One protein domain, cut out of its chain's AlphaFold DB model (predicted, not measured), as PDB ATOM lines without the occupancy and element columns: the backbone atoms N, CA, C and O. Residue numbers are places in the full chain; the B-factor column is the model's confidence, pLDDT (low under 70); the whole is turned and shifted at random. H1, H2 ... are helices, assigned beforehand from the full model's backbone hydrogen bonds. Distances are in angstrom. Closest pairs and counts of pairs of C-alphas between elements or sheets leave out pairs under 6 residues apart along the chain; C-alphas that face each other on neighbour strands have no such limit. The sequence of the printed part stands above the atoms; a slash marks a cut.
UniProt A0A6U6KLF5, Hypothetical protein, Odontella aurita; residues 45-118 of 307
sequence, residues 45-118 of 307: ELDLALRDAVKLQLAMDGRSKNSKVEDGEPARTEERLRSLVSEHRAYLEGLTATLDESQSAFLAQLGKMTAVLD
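What this domain is: This is residues 45 to 118 of the 307 residues of the protein "Hypothetical protein" of Odontella aurita (UniProt A0A6U6KLF5). A helical hairpin, H1 and H2 side by side, makes one limb of a wide, open V, and the long helix H4 makes the other limb, with short H3 at the corner between them. The long loop of residues 61 to 72 closes the hairpin at its end away from H3, while the arm of H3 and H4 sticks out from the hairpin. The printed part has 74 residues with four named helices, H1 to H4 in chain order, and no named strand; its class is all helix. It is extended and flat, with a radius of gyration of the C-alphas of 19.3 A and spans of 58 by 31 by 16 A.

How they stand to each other: H1, residues 45 to 60, and H2, residues 73 to 87, form a helical hairpin over a long link of 12 residues. They touch, with the closest C-alphas, those of Ala 49 and Leu 81, 6.0 A apart. They run opposite ways at a shallow tilt of 29 degrees. H3, residues 89 to 95, is close to H2 but not clearly touching; the closest C-alphas, those of Val 85 and Leu 92, are 7.9 A apart. The two are only just about perpendicular, at 73 degrees. H4, residues 99 to 118, is apart from H1, H2 and H3. In H1, H2, H3 and H4 every O i to N i+4 pair is within hydrogen-bond range.

Where its parts are: H1 begins at C-alpha 45, (269.209, 129.490, 216.149), and is 22.5 A long from first to last C-alpha. H2 measures 21.0 A, H3 10.0 A and H4 28.1 A. H4 ends at C-alpha 118, (266.119, 138.421, 266.183).

The domain as a whole: The two C-alphas farthest apart, those of Asp 71 and Asp 118, are 58.5 A apart. The printed part has no cut. Residues 89 to 96, 98 to 104 and 106 to 118 stand free. The mean pLDDT of the printed part is 82.7; residues 65 to 68 and 116 to 118 are under 70.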
ATOM      1  N   GLU A  45     270.403 130.294 216.435       88.50
ATOM      2  CA  GLU A  45     269.209 129.490 216.149       88.50
ATOM      3  C   GLU A  45     268.229 129.468 217.334       88.50
ATOM      4  O   GLU A  45     267.013 129.542 217.149       88.50
ATOM      5  N   LEU A  46     268.751 129.425 218.565       87.62
ATOM      6  CA  LEU A  46     267.948 129.446 219.785       87.62
ATOM      7  C   LEU A  46     267.351 130.837 220.044       87.62
ATOM      8  O   LEU A  46     266.176 130.933 220.392       87.62
ATOM      9  N   ASP A  47     268.121 131.909 219.832       88.38
ATOM     10  CA  ASP A  47     267.627 133.293 219.934       88.38
ATOM     11  C   ASP A  47     266.492 133.551 218.931       88.38
ATOM     12  O   ASP A  47     265.432 134.065 219.300       88.38
ATOM     13  N   LEU A  48     266.663 133.122 217.678       90.31
ATOM     14  CA  LEU A  48     265.625 133.225 216.652       90.31
ATOM     15  C   LEU A  48     264.369 132.434 217.034       90.31
ATOM     16  O   LEU A  48     263.262 132.975 216.978       90.31
ATOM     17  N   ALA A  49     264.524 131.189 217.493       89.50
ATOM     18  CA  ALA A  49     263.397 130.363 217.912       89.50
ATOM     19  C   ALA A  49     262.634 130.953 219.109       89.50
ATOM     20  O   ALA A  49     261.401 130.935 219.115       89.50
ATOM     21  N   LEU A  50     263.343 131.521 220.089       89.31
ATOM     22  CA  LEU A  50     262.745 132.206 221.237       89.31
ATOM     23  C   LEU A  50     261.991 133.470 220.813       89.31
ATOM     24  O   LEU A  50     260.864 133.692 221.256       89.31
ATOM     25  N   ARG A  51     262.570 134.287 219.925       88.81
ATOM     26  CA  ARG A  51     261.903 135.484 219.390       88.81
ATOM     27  C   ARG A  51     260.629 135.132 218.635       88.81
ATOM     28  O   ARG A  51     259.635 135.843 218.779       88.81
ATOM     29  N   ASP A  52     260.647 134.065 217.847       87.19
ATOM     30  CA  ASP A  52     259.468 133.597 217.120       87.19
ATOM     31  C   ASP A  52     258.390 133.077 218.076       87.19
ATOM     32  O   ASP A  52     257.228 133.456 217.939       87.19
ATOM     33  N   ALA A  53     258.767 132.314 219.107       88.25
ATOM     34  CA  ALA A  53     257.841 131.859 220.144       88.25
ATOM     35  C   ALA A  53     257.197 133.031 220.908       88.25
ATOM     36  O   ALA A  53     255.987 133.036 221.132       88.25
ATOM     37  N   VAL A  54     257.972 134.067 221.254       88.00
ATOM     38  CA  VAL A  54     257.446 135.281 221.906       88.00
ATOM     39  C   VAL A  54     256.496 136.041 220.979       88.00
ATOM     40  O   VAL A  54     255.427 136.471 221.414       88.00
ATOM     41  N   LYS A  55     256.843 136.201 219.696       86.56
ATOM     42  CA  LYS A  55     255.955 136.841 218.710       86.56
ATOM     43  C   LYS A  55     254.648 136.068 218.549       86.56
ATOM     44  O   LYS A  55     253.590 136.694 218.503       86.56
ATOM     45  N   LEU A  56     254.717 134.738 218.501       87.12
ATOM     46  CA  LEU A  56     253.550 133.871 218.412       87.12
ATOM     47  C   LEU A  56     252.656 134.007 219.651       87.12
ATOM     48  O   LEU A  56     251.454 134.212 219.510       87.12
ATOM     49  N   GLN A  57     253.238 133.994 220.853       84.69
ATOM     50  CA  GLN A  57     252.498 134.202 222.098       84.69
ATOM     51  C   GLN A  57     251.775 135.558 222.103       84.69
ATOM     52  O   GLN A  57     250.586 135.635 222.397       84.69
ATOM     53  N   LEU A  58     252.462 136.632 221.700       84.62
ATOM     54  CA  LEU A  58     251.863 137.968 221.605       84.62
ATOM     55  C   LEU A  58     250.741 138.047 220.554       84.62
ATOM     56  O   LEU A  58     249.794 138.820 220.729       84.62
ATOM     57  N   ALA A  59     250.841 137.274 219.471       82.94
ATOM     58  CA  ALA A  59     249.790 137.147 218.466       82.94
ATOM     59  C   ALA A  59     248.564 136.398 219.014       82.94
ATOM     60  O   ALA A  59     247.441 136.868 218.834       82.94
ATOM     61  N   MET A  60     248.777 135.289 219.729       79.62
ATOM     62  CA  MET A  60     247.715 134.502 220.368       79.62
ATOM     63  C   MET A  60     246.993 135.280 221.474       79.62
ATOM     64  O   MET A  60     245.771 135.220 221.566       79.62
ATOM     65  N   ASP A  61     247.723 136.088 222.248       82.94
ATOM     66  CA  ASP A  61     247.168 136.942 223.306       82.94
ATOM     67  C   ASP A  61     246.394 138.165 222.762       82.94
ATOM     68  O   ASP A  61     245.963 139.029 223.530       82.94
ATOM     69  N   GLY A  62     246.258 138.301 221.435       75.19
ATOM     70  CA  GLY A  62     245.577 139.427 220.785       75.19
ATOM     71  C   GLY A  62     246.312 140.765 220.925       75.19
ATOM     72  O   GLY A  62     245.743 141.826 220.665       75.19
ATOM     73  N   ARG A  63     247.585 140.740 221.341       70.25
ATOM     74  CA  ARG A  63     248.412 141.935 221.588       70.25
ATOM     75  C   ARG A  63     249.129 142.439 220.333       70.25
ATOM     76  O   ARG A  63     249.712 143.521 220.361       70.25
ATOM     77  N   SER A  64     249.047 141.703 219.227       71.81
ATOM     78  CA  SER A  64     249.556 142.099 217.912       71.81
ATOM     79  C   SER A  64     248.402 142.264 216.917       71.81
ATOM     80  O   SER A  64     247.644 141.335 216.660       71.81
ATOM     81  N   LYS A  65     248.261 143.469 216.344       54.78
ATOM     82  CA  LYS A  65     247.118 143.854 215.491       54.78
ATOM     83  C   LYS A  65     247.167 143.300 214.055       54.78
ATOM     84  O   LYS A  65     246.168 143.414 213.355       54.78
ATOM     85  N   ASN A  66     248.284 142.698 213.629       57.47
ATOM     86  CA  ASN A  66     248.529 142.311 212.225       57.47
ATOM     87  C   ASN A  66     248.966 140.846 212.019       57.47
ATOM     88  O   ASN A  66     249.423 140.498 210.933       57.47
ATOM     89  N   SER A  67     248.854 139.978 213.023       62.00
ATOM     90  CA  SER A  67     249.344 138.593 212.938       62.00
ATOM     91  C   SER A  67     248.190 137.604 213.050       62.00
ATOM     92  O   SER A  67     247.635 137.415 214.130       62.00
ATOM     93  N   LYS A  68     247.830 136.978 211.926       67.94
ATOM     94  CA  LYS A  68     246.958 135.802 211.905       67.94
ATOM     95  C   LYS A  68     247.833 134.583 212.201       67.94
ATOM     96  O   LYS A  68     248.763 134.338 211.444       67.94
ATOM     97  N   VAL A  69     247.547 133.878 213.291       76.31
ATOM     98  CA  VAL A  69     248.243 132.633 213.652       76.31
ATOM     99  C   VAL A  69     247.735 131.511 212.753       76.31
ATOM    100  O   VAL A  69     246.520 131.349 212.603       76.31
ATOM    101  N   GLU A  70     248.645 130.775 212.123       79.88
ATOM    102  CA  GLU A  70     248.278 129.630 211.291       79.88
ATOM    103  C   GLU A  70     247.938 128.404 212.150       79.88
ATOM    104  O   GLU A  70     248.502 128.178 213.224       79.88
ATOM    105  N   ASP A  71     247.007 127.578 211.667       75.25
ATOM    106  CA  ASP A  71     246.638 126.342 212.355       75.25
ATOM    107  C   ASP A  71     247.823 125.357 212.354       75.25
ATOM    108  O   ASP A  71     248.414 125.064 211.311       75.25
ATOM    109  N   GLY A  72     248.215 124.885 213.539       81.31
ATOM    110  CA  GLY A  72     249.402 124.045 213.746       81.31
ATOM    111  C   GLY A  72     250.745 124.784 213.886       81.31
ATOM    112  O   GLY A  72     251.744 124.146 214.225       81.31
ATOM    113  N   GLU A  73     250.798 126.107 213.703       85.38
ATOM    114  CA  GLU A  73     251.998 126.926 213.959       85.38
ATOM    115  C   GLU A  73     252.476 126.865 215.427       85.38
ATOM    116  O   GLU A  73     253.687 126.729 215.640       85.38
ATOM    117  N   PRO A  74     251.589 126.850 216.450       86.81
ATOM    118  CA  PRO A  74     252.004 126.675 217.844       86.81
ATOM    119  C   PRO A  74     252.672 125.336 218.119       86.81
ATOM    120  O   PRO A  74     253.716 125.304 218.765       86.81
ATOM    121  N   ALA A  75     252.126 124.244 217.580       87.44
ATOM    122  CA  ALA A  75     252.697 122.913 217.768       87.44
ATOM    123  C   ALA A  75     254.095 122.806 217.136       87.44
ATOM    124  O   ALA A  75     255.025 122.322 217.771       87.44
ATOM    125  N   ARG A  76     254.274 123.335 215.918       89.00
ATOM    126  CA  ARG A  76     255.578 123.340 215.229       89.00
ATOM    127  C   ARG A  76     256.606 124.224 215.931       89.00
ATOM    128  O   ARG A  76     257.779 123.867 216.012       89.00
ATOM    129  N   THR A  77     256.175 125.385 216.422       88.44
ATOM    130  CA  THR A  77     257.049 126.315 217.146       88.44
ATOM    131  C   THR A  77     257.488 125.718 218.481       88.44
ATOM    132  O   THR A  77     258.660 125.829 218.837       88.44
ATOM    133  N   GLU A  78     256.582 125.041 219.186       90.81
ATOM    134  CA  GLU A  78     256.869 124.347 220.441       90.81
ATOM    135  C   GLU A  78     257.829 123.166 220.240       90.81
ATOM    136  O   GLU A  78     258.841 123.082 220.938       90.81
ATOM    137  N   GLU A  79     257.590 122.328 219.228       91.44
ATOM    138  CA  GLU A  79     258.462 121.199 218.883       91.44
ATOM    139  C   GLU A  79     259.877 121.669 218.504       91.44
ATOM    140  O   GLU A  79     260.876 121.137 219.005       91.44
ATOM    141  N   ARG A  80     259.977 122.721 217.677       92.31
ATOM    142  CA  ARG A  80     261.258 123.348 217.314       92.31
ATOM    143  C   ARG A  80     261.977 123.894 218.545       92.31
ATOM    144  O   ARG A  80     263.172 123.659 218.708       92.31
ATOM    145  N   LEU A  81     261.259 124.600 219.421       91.94
ATOM    146  CA  LEU A  81     261.842 125.191 220.622       91.94
ATOM    147  C   LEU A  81     262.351 124.110 221.583       91.94
ATOM    148  O   LEU A  81     263.480 124.204 222.058       91.94
ATOM    149  N   ARG A  82     261.567 123.054 221.831       91.31
ATOM    150  CA  ARG A  82     261.995 121.924 222.671       91.31
ATOM    151  C   ARG A  82     263.231 121.230 222.121       91.31
ATOM    152  O   ARG A  82     264.117 120.878 222.902       91.31
ATOM    153  N   SER A  83     263.288 121.040 220.806       92.12
ATOM    154  CA  SER A  83     264.427 120.407 220.141       92.12
ATOM    155  C   SER A  83     265.700 121.232 220.338       92.12
ATOM    156  O   SER A  83     266.692 120.703 220.832       92.12
ATOM    157  N   LEU A  84     265.640 122.544 220.081       91.12
ATOM    158  CA  LEU A  84     266.786 123.449 220.230       91.12
ATOM    159  C   LEU A  84     267.220 123.637 221.690       91.12
ATOM    160  O   LEU A  84     268.413 123.670 221.983       91.12
ATOM    161  N   VAL A  85     266.275 123.715 222.632       90.50
ATOM    162  CA  VAL A  85     266.590 123.760 224.071       90.50
ATOM    163  C   VAL A  85     267.281 122.471 224.518       90.50
ATOM    164  O   VAL A  85     268.215 122.519 225.316       90.50
ATOM    165  N   SER A  86     266.851 121.321 223.993       90.62
ATOM    166  CA  SER A  86     267.466 120.027 224.307       90.62
ATOM    167  C   SER A  86     268.864 119.898 223.702       90.62
ATOM    168  O   SER A  86     269.771 119.401 224.365       90.62
ATOM    169  N   GLU A  87     269.054 120.378 222.473       92.50
ATOM    170  CA  GLU A  87     270.347 120.402 221.788       92.50
ATOM    171  C   GLU A  87     271.360 121.299 222.516       92.50
ATOM    172  O   GLU A  87     272.486 120.883 222.788       92.50
ATOM    173  N   HIS A  88     270.942 122.500 222.925       89.88
ATOM    174  CA  HIS A  88     271.788 123.453 223.646       89.88
ATOM    175  C   HIS A  88     271.767 123.272 225.170       89.88
ATOM    176  O   HIS A  88     272.243 124.140 225.904       89.88
ATOM    177  N   ARG A  89     271.258 122.141 225.670       86.88
ATOM    178  CA  ARG A  89     271.068 121.896 227.104       86.88
ATOM    179  C   ARG A  89     272.339 122.108 227.926       86.88
ATOM    180  O   ARG A  89     272.291 122.809 228.927       86.88
ATOM    181  N   ALA A  90     273.469 121.553 227.492       86.06
ATOM    182  CA  ALA A  90     274.734 121.671 228.223       86.06
ATOM    183  C   ALA A  90     275.236 123.124 228.312       86.06
ATOM    184  O   ALA A  90     275.841 123.518 229.306       86.06
ATOM    185  N   TYR A  91     274.964 123.927 227.280       85.88
ATOM    186  CA  TYR A  91     275.276 125.353 227.272       85.88
ATOM    187  C   TYR A  91     274.357 126.116 228.238       85.88
ATOM    188  O   TYR A  91     274.841 126.871 229.075       85.88
ATOM    189  N   LEU A  92     273.046 125.851 228.193       85.00
ATOM    190  CA  LEU A  92     272.062 126.458 229.096       85.00
ATOM    191  C   LEU A  92     272.326 126.105 230.568       85.00
ATOM    192  O   LEU A  92     272.292 126.990 231.416       85.00
ATOM    193  N   GLU A  93     272.666 124.849 230.867       85.31
ATOM    194  CA  GLU A  93     273.065 124.401 232.210       85.31
ATOM    195  C   GLU A  93     274.348 125.098 232.702       85.31
ATOM    196  O   GLU A  93     274.530 125.304 233.902       85.31
ATOM    197  N   GLY A  94     275.227 125.503 231.780       83.88
ATOM    198  CA  GLY A  94     276.413 126.305 232.077       83.88
ATOM    199  C   GLY A  94     276.081 127.718 232.561       83.88
ATOM    200  O   GLY A  94     276.759 128.204 233.467       83.88
ATOM    201  N   LEU A  95     275.022 128.318 232.013       82.00
ATOM    202  CA  LEU A  95     274.556 129.678 232.311       82.00
ATOM    203  C   LEU A  95     273.641 129.738 233.540       82.00
ATOM    204  O   LEU A  95     273.629 130.717 234.289       82.00
ATOM    205  N   THR A  96     272.832 128.699 233.751       84.19
ATOM    206  CA  THR A  96     271.904 128.651 234.881       84.19
ATOM    207  C   THR A  96     272.631 128.331 236.178       84.19
ATOM    208  O   THR A  96     273.548 127.508 236.210       84.19
ATOM    209  N   ALA A  97     272.191 128.949 237.270       83.44
ATOM    210  CA  ALA A  97     272.566 128.494 238.597       83.44
ATOM    211  C   ALA A  97     272.017 127.076 238.820       83.44
ATOM    212  O   ALA A  97     270.900 126.746 238.409       83.44
ATOM    213  N   THR A  98     272.804 126.230 239.473       85.06
ATOM    214  CA  THR A  98     272.318 124.931 239.937       85.06
ATOM    215  C   THR A  98     271.250 125.125 241.011       85.06
ATOM    216  O   THR A  98     271.203 126.148 241.700       85.06
ATOM    217  N   LEU A  99     270.401 124.112 241.195       82.94
ATOM    218  CA  LEU A  99     269.376 124.139 242.237       82.94
ATOM    219  C   LEU A  99     269.984 124.406 243.621       82.94
ATOM    220  O   LEU A  99     269.446 125.215 244.374       82.94
ATOM    221  N   ASP A 100     271.120 123.780 243.923       84.25
ATOM    222  CA  ASP A 100     271.810 123.935 245.203       84.25
ATOM    223  C   ASP A 100     272.339 125.362 245.397       84.25
ATOM    224  O   ASP A 100     272.245 125.913 246.496       84.25
ATOM    225  N   GLU A 101     272.840 126.003 244.337       82.00
ATOM    226  CA  GLU A 101     273.288 127.400 244.369       82.00
ATOM    227  C   GLU A 101     272.112 128.358 244.598       82.00
ATOM    228  O   GLU A 101     272.190 129.236 245.462       82.00
ATOM    229  N   SER A 102     270.998 128.167 243.885       84.06
ATOM    230  CA  SER A 102     269.784 128.970 244.061       84.06
ATOM    231  C   SER A 102     269.176 128.782 245.457       84.06
ATOM    232  O   SER A 102     268.801 129.768 246.100       84.06
ATOM    233  N   GLN A 103     269.123 127.546 245.967       83.50
ATOM    234  CA  GLN A 103     268.655 127.237 247.322       83.50
ATOM    235  C   GLN A 103     269.562 127.854 248.383       83.50
ATOM    236  O   GLN A 103     269.075 128.491 249.316       83.50
ATOM    237  N   SER A 104     270.878 127.723 248.226       85.00
ATOM    238  CA  SER A 104     271.853 128.303 249.148       85.00
ATOM    239  C   SER A 104     271.760 129.828 249.170       85.00
ATOM    240  O   SER A 104     271.750 130.430 250.243       85.00
ATOM    241  N   ALA A 105     271.617 130.467 248.004       82.88
ATOM    242  CA  ALA A 105     271.434 131.913 247.897       82.88
ATOM    243  C   ALA A 105     270.121 132.381 248.545       82.88
ATOM    244  O   ALA A 105     270.106 133.427 249.201       82.88
ATOM    245  N   PHE A 106     269.038 131.614 248.390       85.25
ATOM    246  CA  PHE A 106     267.754 131.874 249.039       85.25
ATOM    247  C   PHE A 106     267.859 131.745 250.562       85.25
ATOM    248  O   PHE A 106     267.538 132.691 251.277       85.25
ATOM    249  N   LEU A 107     268.362 130.613 251.062       86.44
ATOM    250  CA  LEU A 107     268.492 130.340 252.496       86.44
ATOM    251  C   LEU A 107     269.439 131.328 253.182       86.44
ATOM    252  O   LEU A 107     269.150 131.781 254.285       86.44
ATOM    253  N   ALA A 108     270.530 131.725 252.525       85.19
ATOM    254  CA  ALA A 108     271.442 132.733 253.056       85.19
ATOM    255  C   ALA A 108     270.787 134.120 253.156       85.19
ATOM    256  O   ALA A 108     271.022 134.844 254.122       85.19
ATOM    257  N   GLN A 109     269.970 134.511 252.172       84.56
ATOM    258  CA  GLN A 109     269.229 135.776 252.214       84.56
ATOM    259  C   GLN A 109     268.113 135.739 253.257       84.56
ATOM    260  O   GLN A 109     267.989 136.676 254.043       84.56
ATOM    261  N   LEU A 110     267.368 134.636 253.321       84.06
ATOM    262  CA  LEU A 110     266.331 134.423 254.321       84.06
ATOM    263  C   LEU A 110     266.921 134.442 255.735       84.06
ATOM    264  O   LEU A 110     266.425 135.174 256.582       84.06
ATOM    265  N   GLY A 111     268.028 133.732 255.963       81.56
ATOM    266  CA  GLY A 111     268.730 133.696 257.246       81.56
ATOM    267  C   GLY A 111     269.236 135.069 257.693       81.56
ATOM    268  O   GLY A 111     269.146 135.414 258.868       81.56
ATOM    269  N   LYS A 112     269.716 135.901 256.758       80.81
ATOM    270  CA  LYS A 112     270.072 137.299 257.055       80.81
ATOM    271  C   LYS A 112     268.847 138.117 257.456       80.81
ATOM    272  O   LYS A 112     268.927 138.885 258.406       80.81
ATOM    273  N   MET A 113     267.723 137.950 256.761       76.31
ATOM    274  CA  MET A 113     266.483 138.659 257.084       76.31
ATOM    275  C   MET A 113     265.917 138.236 258.441       76.31
ATOM    276  O   MET A 113     265.493 139.091 259.213       76.31
ATOM    277  N   THR A 114     265.950 136.943 258.767       75.44
ATOM    278  CA  THR A 114     265.487 136.446 260.068       75.44
ATOM    279  C   THR A 114     266.425 136.851 261.200       75.44
ATOM    280  O   THR A 114     265.954 137.263 262.251       75.44
ATOM    281  N   ALA A 115     267.743 136.855 260.977       73.00
ATOM    282  CA  ALA A 115     268.700 137.321 261.981       73.00
ATOM    283  C   ALA A 115     268.523 138.812 262.321       73.00
ATOM    284  O   ALA A 115     268.748 139.210 263.464       73.00
ATOM    285  N   VAL A 116     268.091 139.639 261.358       67.62
ATOM    286  CA  VAL A 116     267.730 141.047 261.606       67.62
ATOM    287  C   VAL A 116     266.505 141.155 262.518       67.62
ATOM    288  O   VAL A 116     266.489 142.028 263.378       67.62
ATOM    289  N   LEU A 117     265.523 140.256 262.386       60.88
ATOM    290  CA  LEU A 117     264.345 140.210 263.266       60.88
ATOM    291  C   LEU A 117     264.708 139.797 264.702       60.88
ATOM    292  O   LEU A 117     264.164 140.351 265.653       60.88
ATOM    293  N   ASP A 118     265.664 138.880 264.863       58.00
ATOM    294  CA  ASP A 118     266.119 138.421 266.183       58.00
ATOM    295  C   ASP A 118     266.998 139.454 266.913       58.00
ATOM    296  O   ASP A 118     267.106 139.433 268.140       58.00
TER     297      ASP A 118